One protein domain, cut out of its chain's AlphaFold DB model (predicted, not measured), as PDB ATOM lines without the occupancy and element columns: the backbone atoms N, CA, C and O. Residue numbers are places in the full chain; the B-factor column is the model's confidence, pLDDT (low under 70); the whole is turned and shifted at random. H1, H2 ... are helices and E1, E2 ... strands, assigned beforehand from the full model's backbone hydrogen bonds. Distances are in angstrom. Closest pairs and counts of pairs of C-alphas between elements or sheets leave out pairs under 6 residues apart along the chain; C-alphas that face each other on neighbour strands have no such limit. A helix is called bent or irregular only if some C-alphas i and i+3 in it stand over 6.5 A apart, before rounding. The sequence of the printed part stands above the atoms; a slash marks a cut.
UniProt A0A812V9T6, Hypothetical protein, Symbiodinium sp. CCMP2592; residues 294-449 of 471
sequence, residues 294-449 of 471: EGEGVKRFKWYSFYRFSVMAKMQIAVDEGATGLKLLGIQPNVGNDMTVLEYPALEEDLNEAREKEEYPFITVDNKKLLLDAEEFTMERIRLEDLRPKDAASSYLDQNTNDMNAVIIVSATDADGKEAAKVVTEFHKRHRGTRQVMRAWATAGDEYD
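This is residues 294 to 449 of the 471 residues of the protein "Hypothetical protein" of Symbiodinium sp. CCMP2592 (UniProt A0A812V9T6). A strongly twisted sheet of four parallel strands makes the core, with the long helices H2 and H3 covering one face and H6 the other, an arrangement of three layers. H5 also packs on the face opposite H2 and H3, the short H4 grazes the sheet, and H1 and H7 lie off it, each near the first residues of H2. The printed part has 156 residues with seven named helices and four named strands, in the order H1 H2 E1 H3 E2 H4 H5 E3 H6 E4 H7; the sheet's order is E2 E1 E3 E4. The class is mixed, helices and strands, and the whole is compact, with a radius of gyration of the C-alphas of 15.4 A and spans of 45 by 40 by 27 A.

The sheet holds E2, residues 377 to 382, 16.1 A long; E1, residues 325 to 331, 19.5 A; E3, residues 405 to 411, 18.9 A; and E4, residues 437 to 439. E1 begins at C-alpha 325 at (188.089, 178.511, 151.580). The long helices are H2, residues 302 to 320, 27.7 A; H3, residues 338 to 356, 27.8 A; and H6, residues 414 to 430, 24.7 A. H3 is only just irregular: C-alphas 341 and 344 are 6.52 A apart. The short helices are H1, residues 297 to 300, H4, residues 384 to 387, H5, residues 396 to 400, and H7, residues 444 to 448. H1 begins at C-alpha 297 at (195.587, 151.533, 141.251), and H7 ends at C-alpha 448 at (187.729, 145.532, 157.183).

E1 and E3 are inner strands, parallel at 27 degrees, with N 329 and O 408 2.8 A apart, within hydrogen-bond range. The edge strand E2 is parallel to E1 at 24 degrees, with N 328 and O 378 at 2.8 A. The edge strand E4 is parallel to E3 at 22 degrees, with N 438 and O 407 at 2.8 A. H2 is on the sheet at a height of 9.8 A, over E3, and runs along the strands, at 6 degrees to E3 on the local plane; their closest C-alphas, of Ala 318 and Ala 406, are 6.4 A apart. H3 is on the same face, at a height of 9.7 A, over E1. H2 and H3 are close but not clearly touching, the closest C-alphas being those of Arg 308 and Leu 347, 6.7 A apart, at a steep tilt of 53 degrees, the same way. H6 is on the sheet at a height of 8.0 A, over E3 and along the strands; its C-alpha 424 is 6.6 A from C-alpha 437 of E4, their closest pair. H5 is on the face opposite H2, at a height of 8.3 A. H4 only grazes the sheet and touches H6 with the closest C-alphas, of Leu 384 and Asp 416, at 6.8 A. H1 touches H3, closest at the C-alphas of Val 298 and Glu 343, 6.2 A. H7 is close to H2 but not clearly touching: the closest C-alphas, of Trp 303 and Glu 447, are 7.1 A apart. Two strand-helix-strand units, parallel neighbour strands joined through a helix, are E1, H3, E2 and E3, H6, E4; a split one, with E1 between its strands, is E2, H4 H5, E3. The three crossovers are right-handed. Every O i to N i+4 pair is within hydrogen-bond range in H5 and H7, against 14 of 15 in H2, 13 of 15 in H3 and 12 of 13 in H6; H1 and H4 are too short for such a pair.

The C-alphas farthest apart, of Glu 294 and Ala 392, are 46.3 A apart. The printed part has no cut. The link from H3 to E2, residues 357 to 376, is long. The mean pLDDT of the printed part is 79.0; residues 364 to 372 and 441 to 449 are among those under 70.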
ATOM      1  N   GLU A 294     185.149 152.019 137.566       58.22
ATOM      2  CA  GLU A 294     186.252 151.092 137.354       58.22
ATOM      3  C   GLU A 294     187.493 151.950 137.079       58.22
ATOM      4  O   GLU A 294     187.479 152.796 136.189       58.22
ATOM      5  N   GLY A 295     188.536 151.810 137.894       64.56
ATOM      6  CA  GLY A 295     189.762 152.594 137.760       64.56
ATOM      7  C   GLY A 295     190.992 151.760 138.083       64.56
ATOM      8  O   GLY A 295     190.884 150.670 138.642       64.56
ATOM      9  N   GLU A 296     192.171 152.265 137.736       74.06
ATOM     10  CA  GLU A 296     193.445 151.615 138.052       74.06
ATOM     11  C   GLU A 296     193.931 151.960 139.476       74.06
ATOM     12  O   GLU A 296     193.399 152.838 140.160       74.06
ATOM     13  N   GLY A 297     194.944 151.237 139.966       84.00
ATOM     14  CA  GLY A 297     195.587 151.533 141.251       84.00
ATOM     15  C   GLY A 297     194.652 151.397 142.460       84.00
ATOM     16  O   GLY A 297     194.006 150.364 142.631       84.00
ATOM     17  N   VAL A 298     194.604 152.418 143.321       83.00
ATOM     18  CA  VAL A 298     193.740 152.431 144.518       83.00
ATOM     19  C   VAL A 298     192.250 152.565 144.179       83.00
ATOM     20  O   VAL A 298     191.409 152.098 144.946       83.00
ATOM     21  N   LYS A 299     191.907 153.117 143.004       83.88
ATOM     22  CA  LYS A 299     190.513 153.357 142.592       83.88
ATOM     23  C   LYS A 299     189.723 152.060 142.385       83.88
ATOM     24  O   LYS A 299     188.503 152.062 142.516       83.88
ATOM     25  N   ARG A 300     190.408 150.936 142.129       79.69
ATOM     26  CA  ARG A 300     189.789 149.602 141.983       79.69
ATOM     27  C   ARG A 300     189.304 148.995 143.298       79.69
ATOM     28  O   ARG A 300     188.569 148.008 143.288       79.69
ATOM     29  N   PHE A 301     189.781 149.501 144.434       79.25
ATOM     30  CA  PHE A 301     189.425 148.929 145.723       79.25
ATOM     31  C   PHE A 301     188.100 149.509 146.210       79.25
ATOM     32  O   PHE A 301     187.880 150.717 146.163       79.25
ATOM     33  N   LYS A 302     187.223 148.648 146.738       74.50
ATOM     34  CA  LYS A 302     185.890 149.058 147.212       74.50
ATOM     35  C   LYS A 302     185.947 150.192 148.244       74.50
ATOM     36  O   LYS A 302     185.187 151.148 148.107       74.50
ATOM     37  N   TRP A 303     186.884 150.118 149.194       74.88
ATOM     38  CA  TRP A 303     187.095 151.121 150.250       74.88
ATOM     39  C   TRP A 303     187.355 152.530 149.704       74.88
ATOM     40  O   TRP A 303     186.933 153.521 150.296       74.88
ATOM     41  N   TYR A 304     187.995 152.645 148.536       81.31
ATOM     42  CA  TYR A 304     188.345 153.943 147.965       81.31
ATOM     43  C   TYR A 304     187.095 154.758 147.602       81.31
ATOM     44  O   TYR A 304     187.063 155.974 147.793       81.31
ATOM     45  N   SER A 305     186.020 154.094 147.163       78.06
ATOM     46  CA  SER A 305     184.737 154.758 146.906       78.06
ATOM     47  C   SER A 305     184.165 155.432 148.164       78.06
ATOM     48  O   SER A 305     183.691 156.568 148.100       78.06
ATOM     49  N   PHE A 306     184.260 154.776 149.324       75.56
ATOM     50  CA  PHE A 306     183.777 155.292 150.608       75.56
ATOM     51  C   PHE A 306     184.686 156.384 151.156       75.56
ATOM     52  O   PHE A 306     184.201 157.407 151.644       75.56
ATOM     53  N   TYR A 307     185.996 156.200 151.017       80.31
ATOM     54  CA  TYR A 307     186.999 157.211 151.316       80.31
ATOM     55  C   TYR A 307     186.730 158.516 150.555       80.31
ATOM     56  O   TYR A 307     186.482 159.552 151.178       80.31
ATOM     57  N   ARG A 308     186.673 158.453 149.220       83.75
ATOM     58  CA  ARG A 308     186.372 159.599 148.350       83.75
ATOM     59  C   ARG A 308     185.072 160.281 148.763       83.75
ATOM     60  O   ARG A 308     185.019 161.501 148.897       83.75
ATOM     61  N   PHE A 309     184.036 159.487 149.026       78.19
ATOM     62  CA  PHE A 309     182.748 160.003 149.471       78.19
ATOM     63  C   PHE A 309     182.838 160.747 150.813       78.19
ATOM     64  O   PHE A 309     182.237 161.805 150.980       78.19
ATOM     65  N   SER A 310     183.622 160.230 151.759       80.06
ATOM     66  CA  SER A 310     183.859 160.875 153.057       80.06
ATOM     67  C   SER A 310     184.496 162.242 152.896       80.06
ATOM     68  O   SER A 310     184.071 163.196 153.544       80.06
ATOM     69  N   VAL A 311     185.500 162.339 152.021       85.62
ATOM     70  CA  VAL A 311     186.177 163.601 151.712       85.62
ATOM     71  C   VAL A 311     185.173 164.604 151.155       85.62
ATOM     72  O   VAL A 311     185.038 165.696 151.704       85.62
ATOM     73  N   MET A 312     184.400 164.212 150.140       84.75
ATOM     74  CA  MET A 312     183.393 165.081 149.524       84.75
ATOM     75  C   MET A 312     182.306 165.517 150.521       84.75
ATOM     76  O   MET A 312     181.930 166.688 150.566       84.75
ATOM     77  N   ALA A 313     181.851 164.607 151.388       78.69
ATOM     78  CA  ALA A 313     180.900 164.931 152.445       78.69
ATOM     79  C   ALA A 313     181.481 165.948 153.441       78.69
ATOM     80  O   ALA A 313     180.784 166.879 153.837       78.69
ATOM     81  N   LYS A 314     182.760 165.820 153.823       84.19
ATOM     82  CA  LYS A 314     183.437 166.798 154.694       84.19
ATOM     83  C   LYS A 314     183.610 168.153 154.026       84.19
ATOM     84  O   LYS A 314     183.386 169.161 154.688       84.19
ATOM     85  N   MET A 315     183.934 168.182 152.735       86.75
ATOM     86  CA  MET A 315     183.971 169.428 151.962       86.75
ATOM     87  C   MET A 315     182.611 170.127 152.007       86.75
ATOM     88  O   MET A 315     182.525 171.299 152.365       86.75
ATOM     89  N   GLN A 316     181.534 169.385 151.742       80.75
ATOM     90  CA  GLN A 316     180.182 169.933 151.778       80.75
ATOM     91  C   GLN A 316     179.789 170.441 153.169       80.75
ATOM     92  O   GLN A 316     179.175 171.502 153.258       80.75
ATOM     93  N   ILE A 317     180.134 169.708 154.234       79.50
ATOM     94  CA  ILE A 317     179.868 170.126 155.618       79.50
ATOM     95  C   ILE A 317     180.613 171.425 155.928       79.50
ATOM     96  O   ILE A 317     179.996 172.341 156.451       79.50
ATOM     97  N   ALA A 318     181.896 171.536 155.580       84.81
ATOM     98  CA  ALA A 318     182.670 172.752 155.824       84.81
ATOM     99  C   ALA A 318     182.041 173.976 155.132       84.81
ATOM    100  O   ALA A 318     181.823 175.004 155.769       84.81
ATOM    101  N   VAL A 319     181.635 173.834 153.864       83.00
ATOM    102  CA  VAL A 319     180.927 174.898 153.127       83.00
ATOM    103  C   VAL A 319     179.554 175.199 153.736       83.00
ATOM    104  O   VAL A 319     179.157 176.356 153.868       83.00
ATOM    105  N   ASP A 320     178.801 174.170 154.134       77.62
ATOM    106  CA  ASP A 320     177.499 174.344 154.785       77.62
ATOM    107  C   ASP A 320     177.618 174.974 156.177       77.62
ATOM    108  O   ASP A 320     176.670 175.608 156.635       77.62
ATOM    109  N   GLU A 321     178.768 174.849 156.834       76.81
ATOM    110  CA  GLU A 321     179.091 175.556 158.069       76.81
ATOM    111  C   GLU A 321     179.669 176.963 157.832       76.81
ATOM    112  O   GLU A 321     179.924 177.663 158.806       76.81
ATOM    113  N   GLY A 322     179.817 177.404 156.577       78.75
ATOM    114  CA  GLY A 322     180.182 178.779 156.223       78.75
ATOM    115  C   GLY A 322     181.601 178.974 155.691       78.75
ATOM    116  O   GLY A 322     181.954 180.110 155.381       78.75
ATOM    117  N   ALA A 323     182.398 177.910 155.542       85.25
ATOM    118  CA  ALA A 323     183.723 178.031 154.947       85.25
ATOM    119  C   ALA A 323     183.617 178.491 153.484       85.25
ATOM    120  O   ALA A 323     182.896 177.884 152.688       85.25
ATOM    121  N   THR A 324     184.350 179.545 153.136       84.88
ATOM    122  CA  THR A 324     184.543 179.987 151.748       84.88
ATOM    123  C   THR A 324     185.867 179.512 151.184       84.88
ATOM    124  O   THR A 324     185.991 179.469 149.978       84.88
ATOM    125  N   GLY A 325     186.839 179.128 152.017       89.56
ATOM    126  CA  GLY A 325     188.089 178.511 151.580       89.56
ATOM    127  C   GLY A 325     188.265 177.110 152.160       89.56
ATOM    128  O   GLY A 325     188.078 176.901 153.362       89.56
ATOM    129  N   LEU A 326     188.659 176.146 151.329       91.75
ATOM    130  CA  LEU A 326     189.001 174.788 151.745       91.75
ATOM    131  C   LEU A 326     190.441 174.436 151.393       91.75
ATOM    132  O   LEU A 326     190.897 174.596 150.260       91.75
ATOM    133  N   LYS A 327     191.129 173.835 152.363       93.69
ATOM    134  CA  LYS A 327     192.424 173.201 152.140       93.69
ATOM    135  C   LYS A 327     192.383 171.723 152.515       93.69
ATOM    136  O   LYS A 327     192.162 171.382 153.679       93.69
ATOM    137  N   LEU A 328     192.613 170.841 151.544       93.50
ATOM    138  CA  LEU A 328     192.766 169.407 151.783       93.50
ATOM    139  C   LEU A 328     194.237 169.074 152.023       93.50
ATOM    140  O   LEU A 328     195.094 169.405 151.210       93.50
ATOM    141  N   LEU A 329     194.525 168.396 153.130       92.88
ATOM    142  CA  LEU A 329     195.881 168.039 153.527       92.88
ATOM    143  C   LEU A 329     196.107 166.535 153.448       92.88
ATOM    144  O   LEU A 329     195.402 165.751 154.090       92.88
ATOM    145  N   GLY A 330     197.134 166.140 152.704       91.38
ATOM    146  CA  GLY A 330     197.710 164.804 152.765       91.38
ATOM    147  C   GLY A 330     198.938 164.795 153.662       91.38
ATOM    148  O   GLY A 330     199.903 165.511 153.408       91.38
ATOM    149  N   ILE A 331     198.939 163.965 154.697       89.25
ATOM    150  CA  ILE A 331     200.128 163.728 155.506       89.25
ATOM    151  C   ILE A 331     201.061 162.835 154.697       89.25
ATOM    152  O   ILE A 331     200.712 161.714 154.324       89.25
ATOM    153  N   GLN A 332     202.243 163.355 154.389       88.19
ATOM    154  CA  GLN A 332     203.257 162.636 153.643       88.19
ATOM    155  C   GLN A 332     203.706 161.412 154.455       88.19
ATOM    156  O   GLN A 332     204.259 161.587 155.543       88.19
ATOM    157  N   PRO A 333     203.486 160.185 153.951       80.69
ATOM    158  CA  PRO A 333     203.908 158.988 154.658       80.69
ATOM    159  C   PRO A 333     205.433 158.858 154.630       80.69
ATOM    160  O   PRO A 333     206.092 159.254 153.663       80.69
ATOM    161  N   ASN A 334     205.989 158.222 155.660       75.06
ATOM    162  CA  ASN A 334     207.357 157.711 155.601       75.06
ATOM    163  C   ASN A 334     207.484 156.647 154.494       75.06
ATOM    164  O   ASN A 334     206.506 155.986 154.132       75.06
ATOM    165  N   VAL A 335     208.695 156.475 153.953       66.62
ATOM    166  CA  VAL A 335     208.982 155.496 152.891       66.62
ATOM    167  C   VAL A 335     208.474 154.106 153.309       66.62
ATOM    168  O   VAL A 335     208.870 153.606 154.359       66.62
ATOM    169  N   GLY A 336     207.605 153.492 152.494       65.94
ATOM    170  CA  GLY A 336     207.104 152.124 152.703       65.94
ATOM    171  C   GLY A 336     205.595 151.966 152.935       65.94
ATOM    172  O   GLY A 336     205.149 150.836 153.114       65.94
ATOM    173  N   ASN A 337     204.797 153.040 152.923       73.19
ATOM    174  CA  ASN A 337     203.331 152.924 152.899       73.19
ATOM    175  C   ASN A 337     202.773 153.178 151.491       73.19
ATOM    176  O   ASN A 337     202.283 154.266 151.183       73.19
ATOM    177  N   ASP A 338     202.858 152.158 150.637       76.44
ATOM    178  CA  ASP A 338     202.489 152.245 149.218       76.44
ATOM    179  C   ASP A 338     201.029 152.681 149.008       76.44
ATOM    180  O   ASP A 338     200.734 153.436 148.085       76.44
ATOM    181  N   MET A 339     200.112 152.270 149.891       80.12
ATOM    182  CA  MET A 339     198.688 152.608 149.768       80.12
ATOM    183  C   MET A 339     198.431 154.097 150.024       80.12
ATOM    184  O   MET A 339     197.841 154.762 149.173       80.12
ATOM    185  N   THR A 340     198.940 154.648 151.132       79.12
ATOM    186  CA  THR A 340     198.842 156.089 151.446       79.12
ATOM    187  C   THR A 340     199.588 156.950 150.417       79.12
ATOM    188  O   THR A 340     199.210 158.087 150.130       79.12
ATOM    189  N   VAL A 341     200.661 156.427 149.813       82.69
ATOM    190  CA  VAL A 341     201.358 157.131 148.723       82.69
ATOM    191  C   VAL A 341     200.451 157.295 147.500       82.69
ATOM    192  O   VAL A 341     200.473 158.371 146.897       82.69
ATOM    193  N   LEU A 342     199.655 156.275 147.168       85.00
ATOM    194  CA  LEU A 342     198.778 156.240 145.994       85.00
ATOM    195  C   LEU A 342     197.393 156.871 146.221       85.00
ATOM    196  O   LEU A 342     196.781 157.334 145.260       85.00
ATOM    197  N   GLU A 343     196.889 156.908 147.457       85.81
ATOM    198  CA  GLU A 343     195.541 157.421 147.755       85.81
ATOM    199  C   GLU A 343     195.382 158.913 147.460       85.81
ATOM    200  O   GLU A 343     194.361 159.337 146.919       85.81
ATOM    201  N   TYR A 344     196.398 159.706 147.798       89.31
ATOM    202  CA  TYR A 344     196.331 161.155 147.681       89.31
ATOM    203  C   TYR A 344     196.319 161.617 146.213       89.31
ATOM    204  O   TYR A 344     195.405 162.360 145.861       89.31
ATOM    205  N   PRO A 345     197.231 161.149 145.330       90.38
ATOM    206  CA  PRO A 345     197.166 161.480 143.904       90.38
ATOM    207  C   PRO A 345     195.866 161.020 143.239       90.38
ATOM    208  O   PRO A 345     195.317 161.734 142.408       90.38
ATOM    209  N   ALA A 346     195.342 159.849 143.620       90.00
ATOM    210  CA  ALA A 346     194.079 159.359 143.071       90.00
ATOM    211  C   ALA A 346     192.897 160.269 143.448       90.00
ATOM    212  O   ALA A 346     192.039 160.535 142.602       90.00
ATOM    213  N   LEU A 347     192.865 160.752 144.697       90.50
ATOM    214  CA  LEU A 347     191.849 161.693 145.166       90.50
ATOM    215  C   LEU A 347     191.985 163.049 144.470       90.50
ATOM    216  O   LEU A 347     190.979 163.627 144.075       90.50
ATOM    217  N   GLU A 348     193.212 163.547 144.329       91.50
ATOM    218  CA  GLU A 348     193.504 164.800 143.633       91.50
ATOM    219  C   GLU A 348     193.037 164.751 142.175       91.50
ATOM    220  O   GLU A 348     192.358 165.667 141.718       91.50
ATOM    221  N   GLU A 349     193.308 163.652 141.468       90.69
ATOM    222  CA  GLU A 349     192.802 163.412 140.115       90.69
ATOM    223  C   GLU A 349     191.265 163.409 140.074       90.69
ATOM    224  O   GLU A 349     190.674 164.109 139.255       90.69
ATOM    225  N   ASP A 350     190.605 162.677 140.983       89.12
ATOM    226  CA  ASP A 350     189.138 162.610 141.026       89.12
ATOM    227  C   ASP A 350     188.495 163.977 141.322       89.12
ATOM    228  O   ASP A 350     187.456 164.304 140.749       89.12
ATOM    229  N   LEU A 351     189.088 164.777 142.213       88.81
ATOM    230  CA  LEU A 351     188.578 166.109 142.547       88.81
ATOM    231  C   LEU A 351     188.851 167.120 141.431       88.81
ATOM    232  O   LEU A 351     187.985 167.941 141.142       88.81
ATOM    233  N   ASN A 352     190.004 167.045 140.768       88.88
ATOM    234  CA  ASN A 352     190.285 167.879 139.602       88.88
ATOM    235  C   ASN A 352     189.315 167.575 138.459       88.88
ATOM    236  O   ASN A 352     188.757 168.503 137.882       88.88
ATOM    237  N   GLU A 353     189.046 166.297 138.186       87.31
ATOM    238  CA  GLU A 353     188.090 165.909 137.152       87.31
ATOM    239  C   GLU A 353     186.659 166.333 137.507       87.31
ATOM    240  O   GLU A 353     185.952 166.874 136.659       87.31
ATOM    241  N   ALA A 354     186.234 166.141 138.761       85.06
ATOM    242  CA  ALA A 354     184.928 166.614 139.220       85.06
ATOM    243  C   ALA A 354     184.803 168.139 139.087       85.06
ATOM    244  O   ALA A 354     183.745 168.640 138.716       85.06
ATOM    245  N   ARG A 355     185.884 168.885 139.340       84.94
ATOM    246  CA  ARG A 355     185.927 170.338 139.149       84.94
ATOM    247  C   ARG A 355     185.817 170.721 137.673       84.94
ATOM    248  O   ARG A 355     185.008 171.578 137.341       84.94
ATOM    249  N   GLU A 356     186.597 170.089 136.799       85.31
ATOM    250  CA  GLU A 356     186.572 170.340 135.347       85.31
ATOM    251  C   GLU A 356     185.209 170.039 134.723       85.31
ATOM    252  O   GLU A 356     184.777 170.731 133.802       85.31
ATOM    253  N   LYS A 357     184.529 169.009 135.231       84.38
ATOM    254  CA  LYS A 357     183.202 168.596 134.771       84.38
ATOM    255  C   LYS A 357     182.058 169.324 135.454       84.38
ATOM    256  O   LYS A 357     180.909 169.015 135.146       84.38
ATOM    257  N   GLU A 358     182.350 170.264 136.353       80.56
ATOM    258  CA  GLU A 358     181.308 170.990 137.072       80.56
ATOM    259  C   GLU A 358     180.372 170.024 137.845       80.56
ATOM    260  O   GLU A 358     179.156 170.185 137.922       80.56
ATOM    261  N   GLU A 359     180.958 168.981 138.437       79.44
ATOM    262  CA  GLU A 359     180.266 167.938 139.193       79.44
ATOM    263  C   GLU A 359     180.388 168.152 140.715       79.44
ATOM    264  O   GLU A 359     181.138 168.985 141.237       79.44
ATOM    265  N   TYR A 360     179.622 167.368 141.472       72.62
ATOM    266  CA  TYR A 360     179.756 167.285 142.925       72.62
ATOM    267  C   TYR A 360     181.203 166.901 143.327       72.62
ATOM    268  O   TYR A 360     181.762 165.979 142.731       72.62
ATOM    269  N   PRO A 361     181.821 167.534 144.349       72.44
ATOM    270  CA  PRO A 361     181.243 168.441 145.347       72.44
ATOM    271  C   PRO A 361     181.384 169.937 145.022       72.44
ATOM    272  O   PRO A 361     181.182 170.759 145.913       72.44
ATOM    273  N   PHE A 362     181.754 170.311 143.796       79.94
ATOM    274  CA  PHE A 362     181.969 171.715 143.421       79.94
ATOM    275  C   PHE A 362     180.690 172.411 142.975       79.94
ATOM    276  O   PHE A 362     180.620 173.636 143.018       79.94
ATOM    277  N   ILE A 363     179.657 171.652 142.615       74.56
ATOM    278  CA  ILE A 363     178.349 172.182 142.235       74.56
ATOM    279  C   ILE A 363     177.257 171.671 143.178       74.56
ATOM    280  O   ILE A 363     177.274 170.525 143.637       74.56
ATOM    281  N   THR A 364     176.309 172.551 143.517       66.06
ATOM    282  CA  THR A 364     175.130 172.174 144.308       66.06
ATOM    283  C   THR A 364     174.252 171.172 143.560       66.06
ATOM    284  O   THR A 364     174.193 171.191 142.341       66.06
ATOM    285  N   VAL A 365     173.482 170.354 144.284       60.47
ATOM    286  CA  VAL A 365     172.565 169.343 143.703       60.47
ATOM    287  C   VAL A 365     171.586 169.932 142.667       60.47
ATOM    288  O   VAL A 365     171.123 169.227 141.778       60.47
ATOM    289  N   ASP A 366     171.307 171.236 142.730       60.47
ATOM    290  CA  ASP A 366     170.447 171.923 141.759       60.47
ATOM    291  C   ASP A 366     171.174 172.384 140.483       60.47
ATOM    292  O   ASP A 366     170.568 173.095 139.678       60.47
ATOM    293  N   ASN A 367     172.458 172.047 140.318       60.28
ATOM    294  CA  ASN A 367     173.338 172.434 139.209       60.28
ATOM    295  C   ASN A 367     173.376 173.941 138.911       60.28
ATOM    296  O   ASN A 367     173.456 174.364 137.760       60.28
ATOM    297  N   LYS A 368     173.261 174.778 139.949       59.97
ATOM    298  CA  LYS A 368     173.044 176.228 139.786       59.97
ATOM    299  C   LYS A 368     174.097 177.118 140.428       59.97
ATOM    300  O   LYS A 368     174.111 178.312 140.138       59.97
ATOM    301  N   LYS A 369     174.937 176.592 141.324       63.44
ATOM    302  CA  LYS A 369     175.926 177.404 142.039       63.44
ATOM    303  C   LYS A 369     177.205 176.616 142.318       63.44
ATOM    304  O   LYS A 369     177.128 175.509 142.850       63.44
ATOM    305  N   LEU A 370     178.346 177.236 142.017       62.31
ATOM    306  CA  LEU A 370     179.660 176.820 142.503       62.31
ATOM    307  C   LEU A 370     179.680 176.894 144.036       62.31
ATOM    308  O   LEU A 370     179.309 177.912 144.630       62.31
ATOM    309  N   LEU A 371     180.050 175.787 144.672       66.00
ATOM    310  CA  LEU A 371     180.209 175.676 146.119       66.00
ATOM    311  C   LEU A 371     181.509 176.334 146.588       66.00
ATOM    312  O   LEU A 371     181.513 176.882 147.687       66.00
ATOM    313  N   LEU A 372     182.561 176.292 145.764       69.94
ATOM    314  CA  LEU A 372     183.890 176.859 146.014       69.94
ATOM    315  C   LEU A 372     184.498 177.309 144.687       69.94
ATOM    316  O   LEU A 372     184.405 176.567 143.704       69.94
ATOM    317  N   ASP A 373     185.123 178.484 144.665       70.12
ATOM    318  CA  ASP A 373     185.920 178.904 143.510       70.12
ATOM    319  C   ASP A 373     187.248 178.120 143.435       70.12
ATOM    320  O   ASP A 373     187.720 177.539 144.419       70.12
ATOM    321  N   ALA A 374     187.881 178.087 142.263       67.56
ATOM    322  CA  ALA A 374     189.131 177.365 142.039       67.56
ATOM    323  C   ALA A 374     190.284 177.898 142.907       67.56
ATOM    324  O   ALA A 374     191.127 177.117 143.340       67.56
ATOM    325  N   GLU A 375     190.305 179.205 143.180       74.19
ATOM    326  CA  GLU A 375     191.301 179.848 144.051       74.19
ATOM    327  C   GLU A 375     191.037 179.590 145.543       74.19
ATOM    328  O   GLU A 375     191.942 179.673 146.374       74.19
ATOM    329  N   GLU A 376     189.801 179.230 145.883       82.75
ATOM    330  CA  GLU A 376     189.347 178.958 147.243       82.75
ATOM    331  C   GLU A 376     189.568 177.496 147.661       82.75
ATOM    332  O   GLU A 376     189.388 177.146 148.828       82.75
ATOM    333  N   PHE A 377     189.987 176.635 146.730       88.25
ATOM    334  CA  PHE A 377     190.238 175.219 146.961       88.25
ATOM    335  C   PHE A 377     191.699 174.859 146.681       88.25
ATOM    336  O   PHE A 377     192.190 174.982 145.561       88.25
ATOM    337  N   THR A 378     192.390 174.336 147.694       91.50
ATOM    338  CA  THR A 378     193.779 173.873 147.552       91.50
ATOM    339  C   THR A 378     193.969 172.475 148.121       91.50
ATOM    340  O   THR A 378     193.339 172.090 149.107       91.50
ATOM    341  N   MET A 379     194.866 171.711 147.501       93.25
ATOM    342  CA  MET A 379     195.334 170.426 148.010       93.25
ATOM    343  C   MET A 379     196.838 170.525 148.264       93.25
ATOM    344  O   MET A 379     197.582 170.991 147.405       93.25
ATOM    345  N   GLU A 380     197.293 170.118 149.446       93.25
ATOM    346  CA  GLU A 380     198.708 170.178 149.816       93.25
ATOM    347  C   GLU A 380     199.158 168.911 150.553       93.25
ATOM    348  O   GLU A 380     198.419 168.340 151.362       93.25
ATOM    349  N   ARG A 381     200.402 168.476 150.306       90.81
ATOM    350  CA  ARG A 381     201.050 167.432 151.109       90.81
ATOM    351  C   ARG A 381     202.006 168.058 152.108       90.81
ATOM    352  O   ARG A 381     202.882 168.824 151.723       90.81
ATOM    353  N   ILE A 382     201.873 167.676 153.373       91.94
ATOM    354  CA  ILE A 382     202.688 168.201 154.472       91.94
ATOM    355  C   ILE A 382     203.251 167.067 155.322       91.94
ATOM    356  O   ILE A 382     202.737 165.948 155.304       91.94
ATOM    357  N   ARG A 383     204.289 167.347 156.109       89.94
ATOM    358  CA  ARG A 383     204.786 166.390 157.103       89.94
ATOM    359  C   ARG A 383     203.958 166.475 158.379       89.94
ATOM    360  O   ARG A 383     203.480 167.544 158.753       89.94
ATOM    361  N   LEU A 384     203.832 165.353 159.087       88.56
ATOM    362  CA  LEU A 384     203.127 165.303 160.372       88.56
ATOM    363  C   LEU A 384     203.724 166.285 161.395       88.56
ATOM    364  O   LEU A 384     202.988 166.868 162.190       88.56
ATOM    365  N   GLU A 385     205.043 166.503 161.368       88.56
ATOM    366  CA  GLU A 385     205.709 167.445 162.277       88.56
ATOM    367  C   GLU A 385     205.230 168.891 162.103       88.56
ATOM    368  O   GLU A 385     205.240 169.649 163.071       88.56
ATOM    369  N   ASP A 386     204.786 169.272 160.905       88.25
ATOM    370  CA  ASP A 386     204.337 170.636 160.620       88.25
ATOM    371  C   ASP A 386     202.907 170.896 161.115       88.25
ATOM    372  O   ASP A 386     202.532 172.042 161.374       88.25
ATOM    373  N   LEU A 387     202.118 169.837 161.349       86.50
ATOM    374  CA  LEU A 387     200.831 169.954 162.042       86.50
ATOM    375  C   LEU A 387     201.010 170.330 163.516       86.50
ATOM    376  O   LEU A 387     200.130 170.972 164.092       86.50
ATOM    377  N   ARG A 388     202.125 169.933 164.140       80.62
ATOM    378  CA  ARG A 388     202.363 170.220 165.555       80.62
ATOM    379  C   ARG A 388     202.689 171.705 165.744       80.62
ATOM    380  O   ARG A 388     203.488 172.260 164.991       80.62
ATOM    381  N   PRO A 389     202.116 172.367 166.763       70.69
ATOM    382  CA  PRO A 389     202.569 173.696 167.145       70.69
ATOM    383  C   PRO A 389     204.031 173.600 167.585       70.69
ATOM    384  O   PRO A 389     204.334 172.959 168.590       70.69
ATOM    385  N   LYS A 390     204.941 174.207 166.813       69.81
ATOM    386  CA  LYS A 390     206.344 174.372 167.226       69.81
ATOM    387  C   LYS A 390     206.413 175.318 168.430       69.81
ATOM    388  O   LYS A 390     207.093 175.005 169.397       69.81
ATOM    389  N   ASP A 391     205.567 176.352 168.411       69.88
ATOM    390  CA  ASP A 391     205.341 177.317 169.486       69.88
ATOM    391  C   ASP A 391     203.833 177.582 169.673       69.88
ATOM    392  O   ASP A 391     203.013 177.214 168.827       69.88
ATOM    393  N   ALA A 392     203.450 178.287 170.749       55.34
ATOM    394  CA  ALA A 392     202.053 178.589 171.100       55.34
ATOM    395  C   ALA A 392     201.246 179.354 170.020       55.34
ATOM    396  O   ALA A 392     200.029 179.473 170.158       55.34
ATOM    397  N   ALA A 393     201.896 179.859 168.963       56.38
ATOM    398  CA  ALA A 393     201.298 180.731 167.952       56.38
ATOM    399  C   ALA A 393     201.452 180.262 166.486       56.38
ATOM    400  O   ALA A 393     201.049 181.000 165.589       56.38
ATOM    401  N   SER A 394     202.037 179.090 166.196       66.06
ATOM    402  CA  SER A 394     202.420 178.766 164.806       66.06
ATOM    403  C   SER A 394     202.358 177.280 164.434       66.06
ATOM    404  O   SER A 394     203.332 176.728 163.915       66.06
ATOM    405  N   SER A 395     201.235 176.597 164.676       80.94
ATOM    406  CA  SER A 395     200.993 175.350 163.932       80.94
ATOM    407  C   SER A 395     200.570 175.662 162.493       80.94
ATOM    408  O   SER A 395     200.000 176.723 162.225       80.94
ATOM    409  N   TYR A 396     200.796 174.732 161.562       88.50
ATOM    410  CA  TYR A 396     200.276 174.860 160.198       88.50
ATOM    411  C   TYR A 396     198.755 175.098 160.195       88.50
ATOM    412  O   TYR A 396     198.247 175.933 159.443       88.50
ATOM    413  N   LEU A 397     198.028 174.410 161.086       89.06
ATOM    414  CA  LEU A 397     196.586 174.590 161.258       89.06
ATOM    415  C   LEU A 397     196.244 176.023 161.684       89.06
ATOM    416  O   LEU A 397     195.284 176.586 161.172       89.06
ATOM    417  N   ASP A 398     197.046 176.647 162.551       86.44
ATOM    418  CA  ASP A 398     196.815 178.019 163.028       86.44
ATOM    419  C   ASP A 398     196.936 179.073 161.923       86.44
ATOM    420  O   ASP A 398     196.262 180.103 161.990       86.44
ATOM    421  N   GLN A 399     197.787 178.813 160.930       86.94
ATOM    422  CA  GLN A 399     198.040 179.700 159.792       86.94
ATOM    423  C   GLN A 399     197.013 179.516 158.672       86.94
ATOM    424  O   GLN A 399     196.686 180.469 157.970       86.94
ATOM    425  N   ASN A 400     196.507 178.292 158.505       88.19
ATOM    426  CA  ASN A 400     195.659 177.910 157.374       88.19
ATOM    427  C   ASN A 400     194.175 177.774 157.736       88.19
ATOM    428  O   ASN A 400     193.363 177.483 156.862       88.19
ATOM    429  N   THR A 401     193.809 178.003 158.999       86.56
ATOM    430  CA  THR A 401     192.409 178.079 159.421       86.56
ATOM    431  C   THR A 401     192.077 179.435 160.016       86.56
ATOM    432  O   THR A 401     192.820 180.011 160.814       86.56
ATOM    433  N   ASN A 402     190.919 179.943 159.628       82.31
ATOM    434  CA  ASN A 402     190.301 181.138 160.185       82.31
ATOM    435  C   ASN A 402     188.777 180.953 160.119       82.31
ATOM    436  O   ASN A 402     188.310 179.844 159.870       82.31
ATOM    437  N   ASP A 403     188.014 182.013 160.359       71.56
ATOM    438  CA  ASP A 403     186.548 181.938 160.397       71.56
ATOM    439  C   ASP A 403     185.932 181.548 159.036       71.56
ATOM    440  O   ASP A 403     184.812 181.055 158.984       71.56
ATOM    441  N   MET A 404     186.676 181.725 157.940       81.81
ATOM    442  CA  MET A 404     186.236 181.461 156.565       81.81
ATOM    443  C   MET A 404     186.979 180.288 155.908       81.81
ATOM    444  O   MET A 404     186.526 179.769 154.891       81.81
ATOM    445  N   ASN A 405     188.106 179.851 156.479       87.38
ATOM    446  CA  ASN A 405     188.972 178.816 155.919       87.38
ATOM    447  C   ASN A 405     188.952 177.557 156.784       87.38
ATOM    448  O   ASN A 405     189.356 177.590 157.953       87.38
ATOM    449  N   ALA A 406     188.561 176.436 156.181       90.00
ATOM    450  CA  ALA A 406     188.582 175.126 156.815       90.00
ATOM    451  C   ALA A 406     189.689 174.238 156.235       90.00
ATOM    452  O   ALA A 406     189.971 174.234 155.036       90.00
ATOM    453  N   VAL A 407     190.289 173.432 157.107       92.50
ATOM    454  CA  VAL A 407     191.273 172.414 156.731       92.50
ATOM    455  C   VAL A 407     190.651 171.031 156.874       92.50
ATOM    456  O   VAL A 407     190.008 170.740 157.880       92.50
ATOM    457  N   ILE A 408     190.872 170.148 155.902       91.88
ATOM    458  CA  ILE A 408     190.438 168.750 155.969       91.88
ATOM    459  C   ILE A 408     191.657 167.859 155.758       91.88
ATOM    460  O   ILE A 408     192.261 167.867 154.692       91.88
ATOM    461  N   ILE A 409     192.013 167.063 156.760       91.31
ATOM    462  CA  ILE A 409     193.056 166.044 156.614       91.31
ATOM    463  C   ILE A 409     192.431 164.844 155.907       91.31
ATOM    464  O   ILE A 409     191.518 164.223 156.458       91.31
ATOM    465  N   VAL A 410     192.898 164.549 154.693       89.88
ATOM    466  CA  VAL A 410     192.312 163.531 153.806       89.88
ATOM    467  C   VAL A 410     193.162 162.270 153.713       89.88
ATOM    468  O   VAL A 410     192.621 161.185 153.645       89.88
ATOM    469  N   SER A 411     194.485 162.367 153.798       87.56
ATOM    470  CA  SER A 411     195.374 161.211 153.625       87.56
ATOM    471  C   SER A 411     196.372 161.139 154.771       87.56
ATOM    472  O   SER A 411     196.905 162.172 155.175       87.56
ATOM    473  N   ALA A 412     196.593 159.948 155.325       86.69
ATOM    474  CA  ALA A 412     197.586 159.684 156.365       86.69
ATOM    475  C   ALA A 412     197.805 158.173 156.524       86.69
ATOM    476  O   ALA A 412     196.904 157.381 156.263       86.69
ATOM    477  N   THR A 413     198.975 157.765 157.022       83.75
ATOM    478  CA  THR A 413     199.150 156.381 157.492       83.75
ATOM    479  C   THR A 413     198.310 156.139 158.750       83.75
ATOM    480  O   THR A 413     197.967 157.094 159.442       83.75
ATOM    481  N   ASP A 414     198.022 154.888 159.123       78.56
ATOM    482  CA  ASP A 414     197.274 154.605 160.363       78.56
ATOM    483  C   ASP A 414     197.948 155.205 161.613       78.56
ATOM    484  O   ASP A 414     197.282 155.742 162.503       78.56
ATOM    485  N   ALA A 415     199.282 155.138 161.684       81.50
ATOM    486  CA  ALA A 415     200.054 155.698 162.790       81.50
ATOM    487  C   ALA A 415     199.992 157.233 162.797       81.50
ATOM    488  O   ALA A 415     199.690 157.835 163.832       81.50
ATOM    489  N   ASP A 416     200.212 157.859 161.638       84.56
ATOM    490  CA  ASP A 416     200.196 159.318 161.508       84.56
ATOM    491  C   ASP A 416     198.784 159.882 161.670       84.56
ATOM    492  O   ASP A 416     198.605 160.944 162.257       84.56
ATOM    493  N   GLY A 417     197.764 159.149 161.226       83.44
ATOM    494  CA  GLY A 417     196.357 159.475 161.416       83.44
ATOM    495  C   GLY A 417     196.004 159.522 162.899       83.44
ATOM    496  O   GLY A 417     195.465 160.524 163.374       83.44
ATOM    497  N   LYS A 418     196.378 158.495 163.677       82.50
ATOM    498  CA  LYS A 418     196.182 158.493 165.141       82.50
ATOM    499  C   LYS A 418     196.837 159.695 165.817       82.50
ATOM    500  O   LYS A 418     196.290 160.215 166.787       82.50
ATOM    501  N   GLU A 419     197.987 160.138 165.329       85.50
ATOM    502  CA  GLU A 419     198.663 161.311 165.874       85.50
ATOM    503  C   GLU A 419     198.010 162.624 165.423       85.50
ATOM    504  O   GLU A 419     197.728 163.487 166.254       85.50
ATOM    505  N   ALA A 420     197.665 162.745 164.142       86.38
ATOM    506  CA  ALA A 420     196.924 163.876 163.597       86.38
ATOM    507  C   ALA A 420     195.582 164.073 164.315       86.38
ATOM    508  O   ALA A 420     195.193 165.207 164.579       86.38
ATOM    509  N   ALA A 421     194.908 162.989 164.719       83.56
ATOM    510  CA  ALA A 421     193.718 163.044 165.570       83.56
ATOM    511  C   ALA A 421     193.942 163.869 166.833       83.56
ATOM    512  O   ALA A 421     193.155 164.760 167.141       83.56
ATOM    513  N   LYS A 422     195.027 163.569 167.556       85.88
ATOM    514  CA  LYS A 422     195.356 164.238 168.815       85.88
ATOM    515  C   LYS A 422     195.620 165.714 168.569       85.88
ATOM    516  O   LYS A 422     195.065 166.543 169.283       85.88
ATOM    517  N   VAL A 423     196.383 166.031 167.519       88.44
ATOM    518  CA  VAL A 423     196.678 167.415 167.131       88.44
ATOM    519  C   VAL A 423     195.393 168.183 166.806       88.44
ATOM    520  O   VAL A 423     195.222 169.302 167.285       88.44
ATOM    521  N   VAL A 424     194.457 167.584 166.063       87.25
ATOM    522  CA  VAL A 424     193.153 168.199 165.750       87.25
ATOM    523  C   VAL A 424     192.318 168.413 167.014       87.25
ATOM    524  O   VAL A 424     191.793 169.505 167.226       87.25
ATOM    525  N   THR A 425     192.238 167.419 167.902       83.75
ATOM    526  CA  THR A 425     191.525 167.562 169.179       83.75
ATOM    527  C   THR A 425     192.132 168.669 170.049       83.75
ATOM    528  O   THR A 425     191.411 169.463 170.652       83.75
ATOM    529  N   GLU A 426     193.460 168.748 170.139       85.94
ATOM    530  CA  GLU A 426     194.159 169.813 170.866       85.94
ATOM    531  C   GLU A 426     193.941 171.185 170.227       85.94
ATOM    532  O   GLU A 426     193.731 172.173 170.933       85.94
ATOM    533  N   PHE A 427     193.932 171.249 168.897       86.81
ATOM    534  CA  PHE A 427     193.607 172.452 168.147       86.81
ATOM    535  C   PHE A 427     192.195 172.959 168.484       86.81
ATOM    536  O   PHE A 427     192.041 174.114 168.879       86.81
ATOM    537  N   HIS A 428     191.165 172.107 168.449       84.56
ATOM    538  CA  HIS A 428     189.795 172.520 168.800       84.56
ATOM    539  C   HIS A 428     189.628 172.903 170.270       84.56
ATOM    540  O   HIS A 428     188.847 173.805 170.586       84.56
ATOM    541  N   LYS A 429     190.394 172.286 171.179       83.69
ATOM    542  CA  LYS A 429     190.441 172.710 172.589       83.69
ATOM    543  C   LYS A 429     190.976 174.138 172.740       83.69
ATOM    544  O   LYS A 429     190.463 174.868 173.593       83.69
ATOM    545  N   ARG A 430     191.971 174.526 171.929       83.19
ATOM    546  CA  ARG A 430     192.557 175.880 171.897       83.19
ATOM    547  C   ARG A 430     191.641 176.901 171.207       83.19
ATOM    548  O   ARG A 430     191.444 177.985 171.743       83.19
ATOM    549  N   HIS A 431     191.037 176.550 170.068       76.94
ATOM    550  CA  HIS A 431     190.313 177.478 169.179       76.94
ATOM    551  C   HIS A 431     188.790 177.319 169.217       76.94
ATOM    552  O   HIS A 431     188.147 177.203 168.176       76.94
ATOM    553  N   ARG A 432     188.204 177.299 170.421       68.62
ATOM    554  CA  ARG A 432     186.780 176.994 170.648       68.62
ATOM    555  C   ARG A 432     185.830 177.685 169.651       68.62
ATOM    556  O   ARG A 432     185.437 178.827 169.856       68.62
ATOM    557  N   GLY A 433     185.367 176.924 168.660       60.22
ATOM    558  CA  GLY A 433     184.143 177.202 167.912       60.22
ATOM    559  C   GLY A 433     184.222 178.182 166.743       60.22
ATOM    560  O   GLY A 433     183.154 178.490 166.228       60.22
ATOM    561  N   THR A 434     185.400 178.639 166.307       65.50
ATOM    562  CA  THR A 434     185.508 179.463 165.083       65.50
ATOM    563  C   THR A 434     186.321 178.806 163.972       65.50
ATOM    564  O   THR A 434     185.945 178.889 162.812       65.50
ATOM    565  N   ARG A 435     187.385 178.067 164.309       78.44
ATOM    566  CA  ARG A 435     188.267 177.443 163.310       78.44
ATOM    567  C   ARG A 435     187.914 175.983 163.065       78.44
ATOM    568  O   ARG A 435     187.865 175.183 164.003       78.44
ATOM    569  N   GLN A 436     187.718 175.628 161.799       79.00
ATOM    570  CA  GLN A 436     187.336 174.279 161.391       79.00
ATOM    571  C   GLN A 436     188.535 173.478 160.896       79.00
ATOM    572  O   GLN A 436     189.206 173.834 159.929       79.00
ATOM    573  N   VAL A 437     188.752 172.341 161.550       82.44
ATOM    574  CA  VAL A 437     189.683 171.311 161.097       82.44
ATOM    575  C   VAL A 437     188.932 169.998 161.137       82.44
ATOM    576  O   VAL A 437     188.460 169.585 162.192       82.44
ATOM    577  N   MET A 438     188.781 169.358 159.988       84.75
ATOM    578  CA  MET A 438     188.086 168.088 159.859       84.75
ATOM    579  C   MET A 438     189.063 166.990 159.464       84.75
ATOM    580  O   MET A 438     190.161 167.230 158.965       84.75
ATOM    581  N   ARG A 439     188.637 165.752 159.686       82.12
ATOM    582  CA  ARG A 439     189.356 164.556 159.265       82.12
ATOM    583  C   ARG A 439     188.418 163.740 158.396       82.12
ATOM    584  O   ARG A 439     187.279 163.482 158.796       82.12
ATOM    585  N   ALA A 440     188.878 163.384 157.209       77.69
ATOM    586  CA  ALA A 440     188.193 162.483 156.304       77.69
ATOM    587  C   ALA A 440     189.067 161.239 156.182       77.69
ATOM    588  O   ALA A 440     190.061 161.251 155.469       77.69
ATOM    589  N   TRP A 441     188.728 160.189 156.923       67.88
ATOM    590  CA  TRP A 441     189.441 158.921 156.849       67.88
ATOM    591  C   TRP A 441     188.527 157.834 156.309       67.88
ATOM    592  O   TRP A 441     187.320 157.826 156.565       67.88
ATOM    593  N   ALA A 442     189.141 156.889 155.616       52.03
ATOM    594  CA  ALA A 442     188.721 155.503 155.664       52.03
ATOM    595  C   ALA A 442     189.892 154.761 156.300       52.03
ATOM    596  O   ALA A 442     190.898 154.523 155.637       52.03
ATOM    597  N   THR A 443     189.834 154.477 157.603       47.66
ATOM    598  CA  THR A 443     190.839 153.562 158.155       47.66
ATOM    599  C   THR A 443     190.519 152.160 157.669       47.66
ATOM    600  O   THR A 443     189.352 151.823 157.442       47.66
ATOM    601  N   ALA A 444     191.531 151.300 157.563       39.12
ATOM    602  CA  ALA A 444     191.248 149.897 157.316       39.12
ATOM    603  C   ALA A 444     190.358 149.284 158.427       39.12
ATOM    604  O   ALA A 444     189.559 148.391 158.198       39.12
ATOM    605  N   GLY A 445     190.355 149.827 159.643       43.69
ATOM    606  CA  GLY A 445     189.411 149.385 160.680       43.69
ATOM    607  C   GLY A 445     187.931 149.674 160.371       43.69
ATOM    608  O   GLY A 445     187.063 148.923 160.813       43.69
ATOM    609  N   ASP A 446     187.625 150.725 159.602       46.44
ATOM    610  CA  ASP A 446     186.246 151.193 159.378       46.44
ATOM    611  C   ASP A 446     185.424 150.269 158.471       46.44
ATOM    612  O   ASP A 446     184.195 150.220 158.578       46.44
ATOM    613  N   GLU A 447     186.095 149.499 157.613       45.72
ATOM    614  CA  GLU A 447     185.455 148.569 156.676       45.72
ATOM    615  C   GLU A 447     185.900 147.111 156.827       45.72
ATOM    616  O   GLU A 447     185.135 146.202 156.489       45.72
ATOM    617  N   TYR A 448     187.110 146.850 157.332       43.00
ATOM    618  CA  TYR A 448     187.729 145.532 157.183       43.00
ATOM    619  C   TYR A 448     187.244 144.536 158.258       43.00
ATOM    620  O   TYR A 448     187.298 143.325 158.045       43.00
ATOM    621  N   ASP A 449     186.635 145.026 159.346       41.47
ATOM    622  CA  ASP A 449     186.058 144.200 160.419       41.47
ATOM    623  C   ASP A 449     184.662 143.625 160.105       41.47
ATOM    624  O   ASP A 449     184.184 142.739 160.821       41.47
TER     625      ASP A 449